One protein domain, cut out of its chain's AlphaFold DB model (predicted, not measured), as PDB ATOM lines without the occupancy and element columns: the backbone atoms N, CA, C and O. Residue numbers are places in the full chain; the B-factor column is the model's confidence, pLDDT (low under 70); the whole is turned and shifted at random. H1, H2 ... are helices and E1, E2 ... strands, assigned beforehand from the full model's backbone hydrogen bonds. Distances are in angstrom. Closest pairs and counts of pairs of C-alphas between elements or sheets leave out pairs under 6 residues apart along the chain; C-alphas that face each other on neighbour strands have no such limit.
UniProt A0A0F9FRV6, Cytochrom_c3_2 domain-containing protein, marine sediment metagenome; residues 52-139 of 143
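This is residues 52 to 139 of the 143 residues of the protein "Cytochrom_c3_2 domain-containing protein" of marine sediment metagenome (UniProt A0A0F9FRV6). The model has little regular structure: a small hairpin, E1 and E2, makes one end of an elongated shape, and long loops with four short helices make the rest, H3 near the middle and H4 toward the other end. The 88 printed residues hold 31 in named elements, ordered E1, E2, H1, H2, H3, H4, a mixed class with one antiparallel sheet. It is only just compact, close to loose, with radius of gyration of the C-alphas 14.3 A and spans 43 by 27 by 27 A.

E1, residues 55 to 58, begins at C-alpha 55 (49.361, -22.045, 31.238) and is 10.0 A long; E2, 63 to 66, is 10.2 A. H1, 72 to 79, is 11.9 A; H2 is 81 to 84, H3 113 to 116. H4, 133 to 139, is 9.9 A and ends at C-alpha 139 (42.387, 5.183, 38.176).

The hairpin E1 and E2 is antiparallel at 145 degrees, with N 56 and O 65 2.9 A apart. The closest C-alphas of E2 and H1, Leu 66 and Pro 72, are 7.8 A apart. H1 and H3 touch, C-alphas of Asp 73 and Cys 113 closest at 5.7 A. H2 is close to but not clearly touching H1, C-alphas of Ala 77 and Arg 83 closest at 6.8 A; so is H4 to H3, Cys 116 and Leu 136 at 7.0 A. In H4 every O i to N i+4 pair is within hydrogen-bond range, in H1 3 of 4; H2 and H3 are too short for such a pair.

The C-alphas of Glu 60 and Glu 134, farthest apart, are 43.8 A apart. The printed part has no cut. The links H2 to H3 and H3 to H4 are long. Residue 69 alone is under pLDDT 70.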
ATOM      1  N   LYS A  52      45.517 -24.349  28.504       88.19
ATOM      2  CA  LYS A  52      46.871 -24.672  28.030       88.19
ATOM      3  C   LYS A  52      47.436 -23.672  27.019       88.19
ATOM      4  O   LYS A  52      48.617 -23.753  26.705       88.19
ATOM      5  N   SER A  53      46.628 -22.745  26.495       86.88
ATOM      6  CA  SER A  53      47.153 -21.696  25.608       86.88
ATOM      7  C   SER A  53      47.952 -20.640  26.367       86.88
ATOM      8  O   SER A  53      48.759 -19.940  25.769       86.88
ATOM      9  N   CYS A  54      47.713 -20.519  27.674       87.81
ATOM     10  CA  CYS A  54      48.354 -19.527  28.532       87.81
ATOM     11  C   CYS A  54      49.156 -20.168  29.666       87.81
ATOM     12  O   CYS A  54      50.138 -19.583  30.122       87.81
ATOM     13  N   HIS A  55      48.749 -21.358  30.113       90.62
ATOM     14  CA  HIS A  55      49.361 -22.045  31.238       90.62
ATOM     15  C   HIS A  55      50.094 -23.325  30.841       90.62
ATOM     16  O   HIS A  55      49.606 -24.109  30.027       90.62
ATOM     17  N   THR A  56      51.218 -23.587  31.505       90.12
ATOM     18  CA  THR A  56      51.771 -24.941  31.645       90.12
ATOM     19  C   THR A  56      51.311 -25.542  32.965       90.12
ATOM     20  O   THR A  56      50.888 -24.831  33.878       90.12
ATOM     21  N   TYR A  57      51.392 -26.863  33.075       89.00
ATOM     22  CA  TYR A  57      51.128 -27.584  34.312       89.00
ATOM     23  C   TYR A  57      52.291 -28.530  34.590       89.00
ATOM     24  O   TYR A  57      52.679 -29.298  33.711       89.00
ATOM     25  N   SER A  58      52.843 -28.461  35.799       88.12
ATOM     26  CA  SER A  58      53.875 -29.378  36.277       88.12
ATOM     27  C   SER A  58      53.236 -30.374  37.238       88.12
ATOM     28  O   SER A  58      52.748 -29.988  38.300       88.12
ATOM     29  N   GLU A  59      53.249 -31.656  36.870       87.31
ATOM     30  CA  GLU A  59      52.740 -32.728  37.734       87.31
ATOM     31  C   GLU A  59      53.596 -32.898  38.994       87.31
ATOM     32  O   GLU A  59      53.061 -33.138  40.070       87.31
ATOM     33  N   GLU A  60      54.911 -32.700  38.873       90.25
ATOM     34  CA  GLU A  60      55.869 -32.795  39.979       90.25
ATOM     35  C   GLU A  60      55.586 -31.770  41.083       90.25
ATOM     36  O   GLU A  60      55.613 -32.094  42.268       90.25
ATOM     37  N   THR A  61      55.288 -30.526  40.700       86.06
ATOM     38  CA  THR A  61      55.005 -29.455  41.667       86.06
ATOM     39  C   THR A  61      53.518 -29.316  41.989       86.06
ATOM     40  O   THR A  61      53.170 -28.634  42.953       86.06
ATOM     41  N   GLY A  62      52.632 -29.919  41.187       87.56
ATOM     42  CA  GLY A  62      51.179 -29.747  41.273       87.56
ATOM     43  C   GLY A  62      50.714 -28.317  40.975       87.56
ATOM     44  O   GLY A  62      49.643 -27.906  41.425       87.56
ATOM     45  N   ARG A  63      51.527 -27.516  40.273       83.81
ATOM     46  CA  ARG A  63      51.269 -26.090  40.029       83.81
ATOM     47  C   ARG A  63      51.148 -25.803  38.542       83.81
ATOM     48  O   ARG A  63      51.882 -26.344  37.717       83.81
ATOM     49  N   ALA A  64      50.232 -24.893  38.221       86.12
ATOM     50  CA  ALA A  64      50.205 -24.239  36.925       86.12
ATOM     51  C   ALA A  64      51.104 -22.997  36.949       86.12
ATOM     52  O   ALA A  64      51.115 -22.248  37.930       86.12
ATOM     53  N   ALA A  65      51.829 -22.771  35.861       87.88
ATOM     54  CA  ALA A  65      52.591 -21.553  35.609       87.88
ATOM     55  C   ALA A  65      52.107 -20.925  34.301       87.88
ATOM     56  O   ALA A  65      51.305 -21.525  33.586       87.88
ATOM     57  N   LEU A  66      52.550 -19.708  33.985       88.81
ATOM     58  CA  LEU A  66      52.441 -19.231  32.606       88.81
ATOM     59  C   LEU A  66      53.358 -20.068  31.708       88.81
ATOM     60  O   LEU A  66      54.272 -20.733  32.205       88.81
ATOM     61  N   LEU A  67      53.111 -20.034  30.396       87.38
ATOM     62  CA  LEU A  67      54.064 -20.562  29.419       87.38
ATOM     63  C   LEU A  67      55.488 -20.102  29.760       87.38
ATOM     64  O   LEU A  67      55.709 -18.948  30.129       87.38
ATOM     65  N   GLU A  68      56.419 -21.051  29.734       75.12
ATOM     66  CA  GLU A  68      57.733 -20.900  30.353       75.12
ATOM     67  C   GLU A  68      58.470 -19.664  29.817       75.12
ATOM     68  O   GLU A  68      58.510 -19.428  28.609       75.12
ATOM     69  N   ASN A  69      59.023 -18.861  30.733       67.44
ATOM     70  CA  ASN A  69      59.694 -17.581  30.471       67.44
ATOM     71  C   ASN A  69      58.829 -16.462  29.861       67.44
ATOM     72  O   ASN A  69      59.375 -15.425  29.496       67.44
ATOM     73  N   ALA A  70      57.504 -16.616  29.773       77.62
ATOM     74  CA  ALA A  70      56.634 -15.541  29.313       77.62
ATOM     75  C   ALA A  70      56.203 -14.641  30.481       77.62
ATOM     76  O   ALA A  70      55.497 -15.072  31.398       77.62
ATOM     77  N   SER A  71      56.555 -13.354  30.420       87.50
ATOM     78  CA  SER A  71      55.817 -12.346  31.187       87.50
ATOM     79  C   SER A  71      54.362 -12.270  30.691       87.50
ATOM     80  O   SER A  71      54.091 -12.594  29.528       87.50
ATOM     81  N   PRO A  72      53.401 -11.800  31.513       88.69
ATOM     82  CA  PRO A  72      52.027 -11.597  31.055       88.69
ATOM     83  C   PRO A  72      51.952 -10.760  29.766       88.69
ATOM     84  O   PRO A  72      51.181 -11.072  28.861       88.69
ATOM     85  N   ASP A  73      52.806  -9.743  29.647       91.25
ATOM     86  CA  ASP A  73      52.841  -8.836  28.499       91.25
ATOM     87  C   ASP A  73      53.444  -9.480  27.241       91.25
ATOM     88  O   ASP A  73      53.068  -9.128  26.120       91.25
ATOM     89  N   GLU A  74      54.408 -10.389  27.381       89.94
ATOM     90  CA  GLU A  74      54.946 -11.176  26.263       89.94
ATOM     91  C   GLU A  74      53.952 -12.233  25.804       89.94
ATOM     92  O   GLU A  74      53.703 -12.345  24.603       89.94
ATOM     93  N   LEU A  75      53.318 -12.936  26.746       90.50
ATOM     94  CA  LEU A  75      52.305 -13.938  26.444       90.50
ATOM     95  C   LEU A  75      51.147 -13.324  25.654       90.50
ATOM     96  O   LEU A  75      50.815 -13.811  24.575       90.50
ATOM     97  N   CYS A  76      50.576 -12.214  26.134       90.06
ATOM     98  CA  CYS A  76      49.494 -11.530  25.427       90.06
ATOM     99  C   CYS A  76      49.936 -11.040  24.040       90.06
ATOM    100  O   CYS A  76      49.196 -11.184  23.068       90.06
ATOM    101  N   ALA A  77      51.144 -10.483  23.920       90.19
ATOM    102  CA  ALA A  77      51.642  -9.955  22.652       90.19
ATOM    103  C   ALA A  77      52.003 -11.032  21.624       90.19
ATOM    104  O   ALA A  77      52.033 -10.719  20.436       90.19
ATOM    105  N   SER A  78      52.235 -12.278  22.049       88.62
ATOM    106  CA  SER A  78      52.506 -13.390  21.132       88.62
ATOM    107  C   SER A  78      51.349 -13.639  20.152       88.62
ATOM    108  O   SER A  78      51.585 -13.957  18.989       88.62
ATOM    109  N   CYS A  79      50.104 -13.408  20.591       89.19
ATOM    110  CA  CYS A  79      48.906 -13.473  19.748       89.19
ATOM    111  C   CYS A  79      48.345 -12.087  19.396       89.19
ATOM    112  O   CYS A  79      47.692 -11.926  18.366       89.19
ATOM    113  N   HIS A  80      48.603 -11.071  20.221       89.31
ATOM    114  CA  HIS A  80      48.127  -9.702  20.024       89.31
ATOM    115  C   HIS A  80      49.267  -8.692  19.779       89.31
ATOM    116  O   HIS A  80      49.381  -7.701  20.510       89.31
ATOM    117  N   PRO A  81      50.099  -8.870  18.736       88.44
ATOM    118  CA  PRO A  81      51.292  -8.045  18.525       88.44
ATOM    119  C   PRO A  81      50.957  -6.565  18.289       88.44
ATOM    120  O   PRO A  81      51.684  -5.676  18.729       88.44
ATOM    121  N   GLY A  82      49.804  -6.280  17.674       89.25
ATOM    122  CA  GLY A  82      49.341  -4.912  17.425       89.25
ATOM    123  C   GLY A  82      49.024  -4.114  18.693       89.25
ATOM    124  O   GLY A  82      48.991  -2.892  18.646       89.25
ATOM    125  N   ARG A  83      48.845  -4.769  19.849       89.81
ATOM    126  CA  ARG A  83      48.503  -4.088  21.112       89.81
ATOM    127  C   ARG A  83      49.703  -3.404  21.776       89.81
ATOM    128  O   ARG A  83      49.521  -2.701  22.762       89.81
ATOM    129  N   LYS A  84      50.907  -3.580  21.220       87.31
ATOM    130  CA  LYS A  84      52.130  -2.847  21.590       87.31
ATOM    131  C   LYS A  84      52.456  -1.691  20.626       87.31
ATOM    132  O   LYS A  84      53.489  -1.045  20.787       87.31
ATOM    133  N   ALA A  85      51.613  -1.427  19.624       86.19
ATOM    134  CA  ALA A  85      51.861  -0.391  18.622       86.19
ATOM    135  C   ALA A  85      51.705   1.044  19.182       86.19
ATOM    136  O   ALA A  85      50.994   1.261  20.170       86.19
ATOM    137  N   PRO A  86      52.324   2.055  18.541       82.12
ATOM    138  CA  PRO A  86      52.087   3.458  18.867       82.12
ATOM    139  C   PRO A  86      50.599   3.820  18.747       82.12
ATOM    140  O   PRO A  86      49.978   3.565  17.720       82.12
ATOM    141  N   GLY A  87      50.036   4.429  19.793       82.75
ATOM    142  CA  GLY A  87      48.611   4.789  19.861       82.75
ATOM    143  C   GLY A  87      47.769   3.851  20.728       82.75
ATOM    144  O   GLY A  87      46.670   4.226  21.126       82.75
ATOM    145  N   GLU A  88      48.299   2.685  21.101       86.62
ATOM    146  CA  GLU A  88      47.698   1.836  22.129       86.62
ATOM    147  C   GLU A  88      48.029   2.339  23.540       86.62
ATOM    148  O   GLU A  88      49.029   3.035  23.764       86.62
ATOM    149  N   HIS A  89      47.184   1.995  24.517       85.81
ATOM    150  CA  HIS A  89      47.459   2.343  25.909       85.81
ATOM    151  C   HIS A  89      48.684   1.567  26.403       85.81
ATOM    152  O   HIS A  89      48.714   0.337  26.355       85.81
ATOM    153  N   ARG A  90      49.716   2.297  26.835       84.31
ATOM    154  CA  ARG A  90      51.029   1.723  27.140       84.31
ATOM    155  C   ARG A  90      51.009   0.917  28.440       84.31
ATOM    156  O   ARG A  90      50.407   1.329  29.425       84.31
ATOM    157  N   VAL A  91      51.733  -0.196  28.428       89.75
ATOM    158  CA  VAL A  91      52.135  -0.984  29.606       89.75
ATOM    159  C   VAL A  91      53.637  -0.772  29.857       89.75
ATOM    160  O   VAL A  91      54.292  -0.050  29.105       89.75
ATOM    161  N   GLY A  92      54.189  -1.336  30.927       88.75
ATOM    162  CA  GLY A  92      55.583  -1.148  31.344       88.75
ATOM    163  C   GLY A  92      55.862   0.199  32.016       88.75
ATOM    164  O   GLY A  92      57.016   0.598  32.149       88.75
ATOM    165  N   MET A  93      54.825   0.926  32.438       87.81
ATOM    166  CA  MET A  93      54.981   2.188  33.166       87.81
ATOM    167  C   MET A  93      55.041   1.911  34.667       87.81
ATOM    168  O   MET A  93      54.123   1.297  35.211       87.81
ATOM    169  N   LEU A  94      56.102   2.373  35.333       88.81
ATOM    170  CA  LEU A  94      56.231   2.282  36.788       88.81
ATOM    171  C   LEU A  94      55.160   3.155  37.438       88.81
ATOM    172  O   LEU A  94      55.196   4.371  37.261       88.81
ATOM    173  N   MET A  95      54.243   2.556  38.194       84.75
ATOM    174  CA  MET A  95      53.205   3.293  38.906       84.75
ATOM    175  C   MET A  95      53.418   3.250  40.411       84.75
ATOM    176  O   MET A  95      53.571   2.193  41.021       84.75
ATOM    177  N   ASP A  96      53.357   4.431  41.018       84.12
ATOM    178  CA  ASP A  96      53.278   4.585  42.463       84.12
ATOM    179  C   ASP A  96      51.830   4.364  42.915       84.12
ATOM    180  O   ASP A  96      50.916   5.083  42.499       84.12
ATOM    181  N   ARG A  97      51.616   3.382  43.797       81.56
ATOM    182  CA  ARG A  97      50.292   3.088  44.360       81.56
ATOM    183  C   ARG A  97      49.681   4.277  45.092       81.56
ATOM    184  O   ARG A  97      48.462   4.395  45.088       81.56
ATOM    185  N   ALA A  98      50.493   5.170  45.660       84.81
ATOM    186  CA  ALA A  98      50.000   6.377  46.319       84.81
ATOM    187  C   ALA A  98      49.360   7.383  45.344       84.81
ATOM    188  O   ALA A  98      48.649   8.288  45.771       84.81
ATOM    189  N   ARG A  99      49.599   7.234  44.034       82.75
ATOM    190  CA  ARG A  99      49.073   8.115  42.980       82.75
ATOM    191  C   ARG A  99      47.875   7.531  42.234       82.75
ATOM    192  O   ARG A  99      47.429   8.124  41.256       82.75
ATOM    193  N   MET A 100      47.357   6.386  42.674       82.56
ATOM    194  CA  MET A 100      46.153   5.778  42.115       82.56
ATOM    195  C   MET A 100      44.989   5.909  43.093       82.56
ATOM    196  O   MET A 100      45.167   5.782  44.302       82.56
ATOM    197  N   ASN A 101      43.777   6.111  42.577       82.56
ATOM    198  CA  ASN A 101      42.564   6.136  43.409       82.56
ATOM    199  C   ASN A 101      41.890   4.756  43.553       82.56
ATOM    200  O   ASN A 101      40.830   4.639  44.164       82.56
ATOM    201  N   THR A 102      42.487   3.715  42.974       81.69
ATOM    202  CA  THR A 102      42.013   2.333  43.053       81.69
ATOM    203  C   THR A 102      43.200   1.380  43.106       81.69
ATOM    204  O   THR A 102      44.310   1.693  42.675       81.69
ATOM    205  N   ILE A 103      42.952   0.184  43.628       84.00
ATOM    206  CA  ILE A 103      43.945  -0.880  43.695       84.00
ATOM    207  C   ILE A 103      43.864  -1.677  42.393       84.00
ATOM    208  O   ILE A 103      42.969  -2.500  42.213       84.00
ATOM    209  N   LEU A 104      44.798  -1.420  41.478       89.56
ATOM    210  CA  LEU A 104      45.042  -2.284  40.324       89.56
ATOM    211  C   LEU A 104      46.226  -3.223  40.605       89.56
ATOM    212  O   LEU A 104      47.163  -2.848  41.327       89.56
ATOM    213  N   PRO A 105      46.207  -4.453  40.061       89.88
ATOM    214  CA  PRO A 105      47.357  -5.336  40.145       89.88
ATOM    215  C   PRO A 105      48.490  -4.758  39.296       89.88
ATOM    216  O   PRO A 105      48.303  -4.445  38.124       89.88
ATOM    217  N   LEU A 106      49.665  -4.614  39.897       89.75
ATOM    218  CA  LEU A 106      50.894  -4.200  39.223       89.75
ATOM    219  C   LEU A 106      51.863  -5.378  39.262       89.75
ATOM    220  O   LEU A 106      51.918  -6.073  40.280       89.75
ATOM    221  N   VAL A 107      52.621  -5.580  38.188       89.75
ATOM    222  CA  VAL A 107      53.672  -6.603  38.104       89.75
ATOM    223  C   VAL A 107      54.986  -5.913  38.434       89.75
ATOM    224  O   VAL A 107      55.400  -5.016  37.709       89.75
ATOM    225  N   ASP A 108      55.575  -6.236  39.586       89.38
ATOM    226  CA  ASP A 108      56.809  -5.608  40.090       89.38
ATOM    227  C   ASP A 108      56.765  -4.066  40.134       89.38
ATOM    228  O   ASP A 108      57.763  -3.376  39.951       89.38
ATOM    229  N   GLY A 109      55.574  -3.505  40.376       88.88
ATOM    230  CA  GLY A 109      55.333  -2.055  40.404       88.88
ATOM    231  C   GLY A 109      55.015  -1.430  39.040       88.88
ATOM    232  O   GLY A 109      54.666  -0.252  38.973       88.88
ATOM    233  N   PHE A 110      55.059  -2.204  37.960       91.12
ATOM    234  CA  PHE A 110      54.727  -1.752  36.615       91.12
ATOM    235  C   PHE A 110      53.279  -2.076  36.241       91.12
ATOM    236  O   PHE A 110      52.706  -3.093  36.643       91.12
ATOM    237  N   VAL A 111      52.685  -1.199  35.432       91.75
ATOM    238  CA  VAL A 111      51.424  -1.474  34.734       91.75
ATOM    239  C   VAL A 111      51.687  -2.536  33.676       91.75
ATOM    240  O   VAL A 111      52.539  -2.339  32.821       91.75
ATOM    241  N   ALA A 112      50.931  -3.622  33.707       93.12
ATOM    242  CA  ALA A 112      50.983  -4.724  32.751       93.12
ATOM    243  C   ALA A 112      49.625  -4.865  32.046       93.12
ATOM    244  O   ALA A 112      48.629  -4.265  32.463       93.12
ATOM    245  N   CYS A 113      49.528  -5.707  31.018       93.56
ATOM    246  CA  CYS A 113      48.260  -6.015  30.350       93.56
ATOM    247  C   CYS A 113      47.194  -6.448  31.374       93.56
ATOM    248  O   CYS A 113      46.056  -5.974  31.348       93.56
ATOM    249  N   ILE A 114      47.592  -7.271  32.348       93.50
ATOM    250  CA  ILE A 114      46.716  -7.795  33.405       93.50
ATOM    251  C   ILE A 114      46.338  -6.772  34.491       93.50
ATOM    252  O   ILE A 114      45.507  -7.075  35.354       93.50
ATOM    253  N   SER A 115      46.926  -5.570  34.475       93.19
ATOM    254  CA  SER A 115      46.533  -4.474  35.372       93.19
ATOM    255  C   SER A 115      45.116  -4.001  35.078       93.19
ATOM    256  O   SER A 115      44.351  -3.744  36.002       93.19
ATOM    257  N   CYS A 116      44.748  -3.957  33.796       92.94
ATOM    258  CA  CYS A 116      43.420  -3.554  33.336       92.94
ATOM    259  C   CYS A 116      42.594  -4.739  32.825       92.94
ATOM    260  O   CYS A 116      41.368  -4.706  32.931       92.94
ATOM    261  N   HIS A 117      43.251  -5.777  32.295       93.25
ATOM    262  CA  HIS A 117      42.601  -6.987  31.799       93.25
ATOM    263  C   HIS A 117      42.599  -8.118  32.838       93.25
ATOM    264  O   HIS A 117      43.532  -8.300  33.616       93.25
ATOM    265  N   GLU A 118      41.538  -8.909  32.835       92.31
ATOM    266  CA  GLU A 118      41.297 -10.037  33.719       92.31
ATOM    267  C   GLU A 118      41.123 -11.304  32.878       92.31
ATOM    268  O   GLU A 118      40.018 -11.576  32.412       92.31
ATOM    269  N   PRO A 119      42.194 -12.087  32.656       90.25
ATOM    270  CA  PRO A 119      42.202 -13.175  31.673       90.25
ATOM    271  C   PRO A 119      41.190 -14.297  31.956       90.25
ATOM    272  O   PRO A 119      40.835 -15.032  31.044       90.25
ATOM    273  N   HIS A 120      40.688 -14.407  33.189       91.38
ATOM    274  CA  HIS A 120      39.631 -15.358  33.559       91.38
ATOM    275  C   HIS A 120      38.209 -14.793  33.416       91.38
ATOM    276  O   HIS A 120      37.242 -15.504  33.662       91.38
ATOM    277  N   GLY A 121      38.063 -13.518  33.045       88.12
ATOM    278  CA  GLY A 121      36.776 -12.920  32.698       88.12
ATOM    279  C   GLY A 121      35.773 -12.794  33.845       88.12
ATOM    280  O   GLY A 121      34.584 -12.643  33.575       88.12
ATOM    281  N   LEU A 122      36.216 -12.818  35.108       88.31
ATOM    282  CA  LEU A 122      35.324 -12.776  36.282       88.31
ATOM    283  C   LEU A 122      34.444 -11.516  36.339       88.31
ATOM    284  O   LEU A 122      33.364 -11.543  36.921       88.31
ATOM    285  N   SER A 123      34.879 -10.418  35.716       88.44
ATOM    286  CA  SER A 123      34.113  -9.173  35.615       88.44
ATOM    287  C   SER A 123      32.940  -9.238  34.626       88.44
ATOM    288  O   SER A 123      32.064  -8.376  34.669       88.44
ATOM    289  N   GLY A 124      32.939 -10.196  33.690       88.88
ATOM    290  CA  GLY A 124      31.956 -10.296  32.605       88.88
ATOM    291  C   GLY A 124      31.992  -9.145  31.588       88.88
ATOM    292  O   GLY A 124      31.124  -9.057  30.718       88.88
ATOM    293  N   LEU A 125      32.972  -8.240  31.674       90.75
ATOM    294  CA  LEU A 125      33.067  -7.091  30.778       90.75
ATOM    295  C   LEU A 125      33.698  -7.474  29.438       90.75
ATOM    296  O   LEU A 125      34.578  -8.334  29.340       90.75
ATOM    297  N   ARG A 126      33.285  -6.765  28.381       89.06
ATOM    298  CA  ARG A 126      33.886  -6.916  27.050       89.06
ATOM    299  C   ARG A 126      35.393  -6.684  27.120       89.06
ATOM    300  O   ARG A 126      35.869  -5.843  27.881       89.06
ATOM    301  N   LYS A 127      36.135  -7.408  26.275       88.44
ATOM    302  CA  LYS A 127      37.607  -7.365  26.220       88.44
ATOM    303  C   LYS A 127      38.271  -7.726  27.555       88.44
ATOM    304  O   LYS A 127      39.414  -7.341  27.775       88.44
ATOM    305  N   LEU A 128      37.568  -8.450  28.431       91.69
ATOM    306  CA  LEU A 128      38.091  -8.915  29.713       91.69
ATOM    307  C   LEU A 128      38.532  -7.767  30.630       91.69
ATOM    308  O   LEU A 128      39.499  -7.909  31.362       91.69
ATOM    309  N   LEU A 129      37.899  -6.596  30.571       93.38
ATOM    310  CA  LEU A 129      38.304  -5.482  31.432       93.38
ATOM    311  C   LEU A 129      37.901  -5.730  32.885       93.38
ATOM    312  O   LEU A 129      36.820  -6.239  33.150       93.38
ATOM    313  N   ARG A 130      38.727  -5.310  33.841       93.31
ATOM    314  CA  ARG A 130      38.401  -5.382  35.277       93.31
ATOM    315  C   ARG A 130      37.265  -4.444  35.673       93.31
ATOM    316  O   ARG A 130      36.501  -4.744  36.583       93.31
ATOM    317  N   GLN A 131      37.171  -3.295  35.006       93.31
ATOM    318  CA  GLN A 131      36.157  -2.266  35.245       93.31
ATOM    319  C   GLN A 131      35.779  -1.574  33.931       93.31
ATOM    320  O   GLN A 131      36.432  -1.766  32.903       93.31
ATOM    321  N   ALA A 132      34.731  -0.748  33.968       92.88
ATOM    322  CA  ALA A 132      34.364   0.093  32.834       92.88
ATOM    323  C   ALA A 132      35.547   1.000  32.411       92.88
ATOM    324  O   ALA A 132      36.274   1.481  33.291       92.88
ATOM    325  N   PRO A 133      35.747   1.247  31.101       91.19
ATOM    326  CA  PRO A 133      36.891   2.005  30.589       91.19
ATOM    327  C   PRO A 133      37.097   3.355  31.275       91.19
ATOM    328  O   PRO A 133      38.219   3.702  31.630       91.19
ATOM    329  N   GLU A 134      36.019   4.092  31.537       91.69
ATOM    330  CA  GLU A 134      36.070   5.430  32.127       91.69
ATOM    331  C   GLU A 134      36.655   5.389  33.544       91.69
ATOM    332  O   GLU A 134      37.448   6.253  33.919       91.69
ATOM    333  N   ARG A 135      36.311   4.349  34.317       91.75
ATOM    334  CA  ARG A 135      36.851   4.143  35.667       91.75
ATOM    335  C   ARG A 135      38.312   3.710  35.643       91.75
ATOM    336  O   ARG A 135      39.076   4.176  36.480       91.75
ATOM    337  N   LEU A 136      38.710   2.877  34.679       91.56
ATOM    338  CA  LEU A 136      40.116   2.501  34.499       91.56
ATOM    339  C   LEU A 136      40.971   3.705  34.098       91.56
ATOM    340  O   LEU A 136      42.039   3.900  34.651       91.56
ATOM    341  N   CYS A 137      40.515   4.563  33.187       89.12
ATOM    342  CA  CYS A 137      41.272   5.770  32.854       89.12
ATOM    343  C   CYS A 137      41.415   6.688  34.078       89.12
ATOM    344  O   CYS A 137      42.504   7.189  34.368       89.12
ATOM    345  N   ALA A 138      40.325   6.855  34.830       90.88
ATOM    346  CA  ALA A 138      40.300   7.654  36.046       90.88
ATOM    347  C   ALA A 138      41.078   7.030  37.217       90.88
ATOM    348  O   ALA A 138      41.234   7.707  38.230       90.88
ATOM    349  N   SER A 139      41.588   5.793  37.107       88.56
ATOM    350  CA  SER A 139      42.387   5.183  38.176       88.56
ATOM    351  C   SER A 139      43.727   5.868  38.381       88.56
ATOM    352  O   SER A 139      44.220   5.939  39.505       88.56
TER     353      SER A 139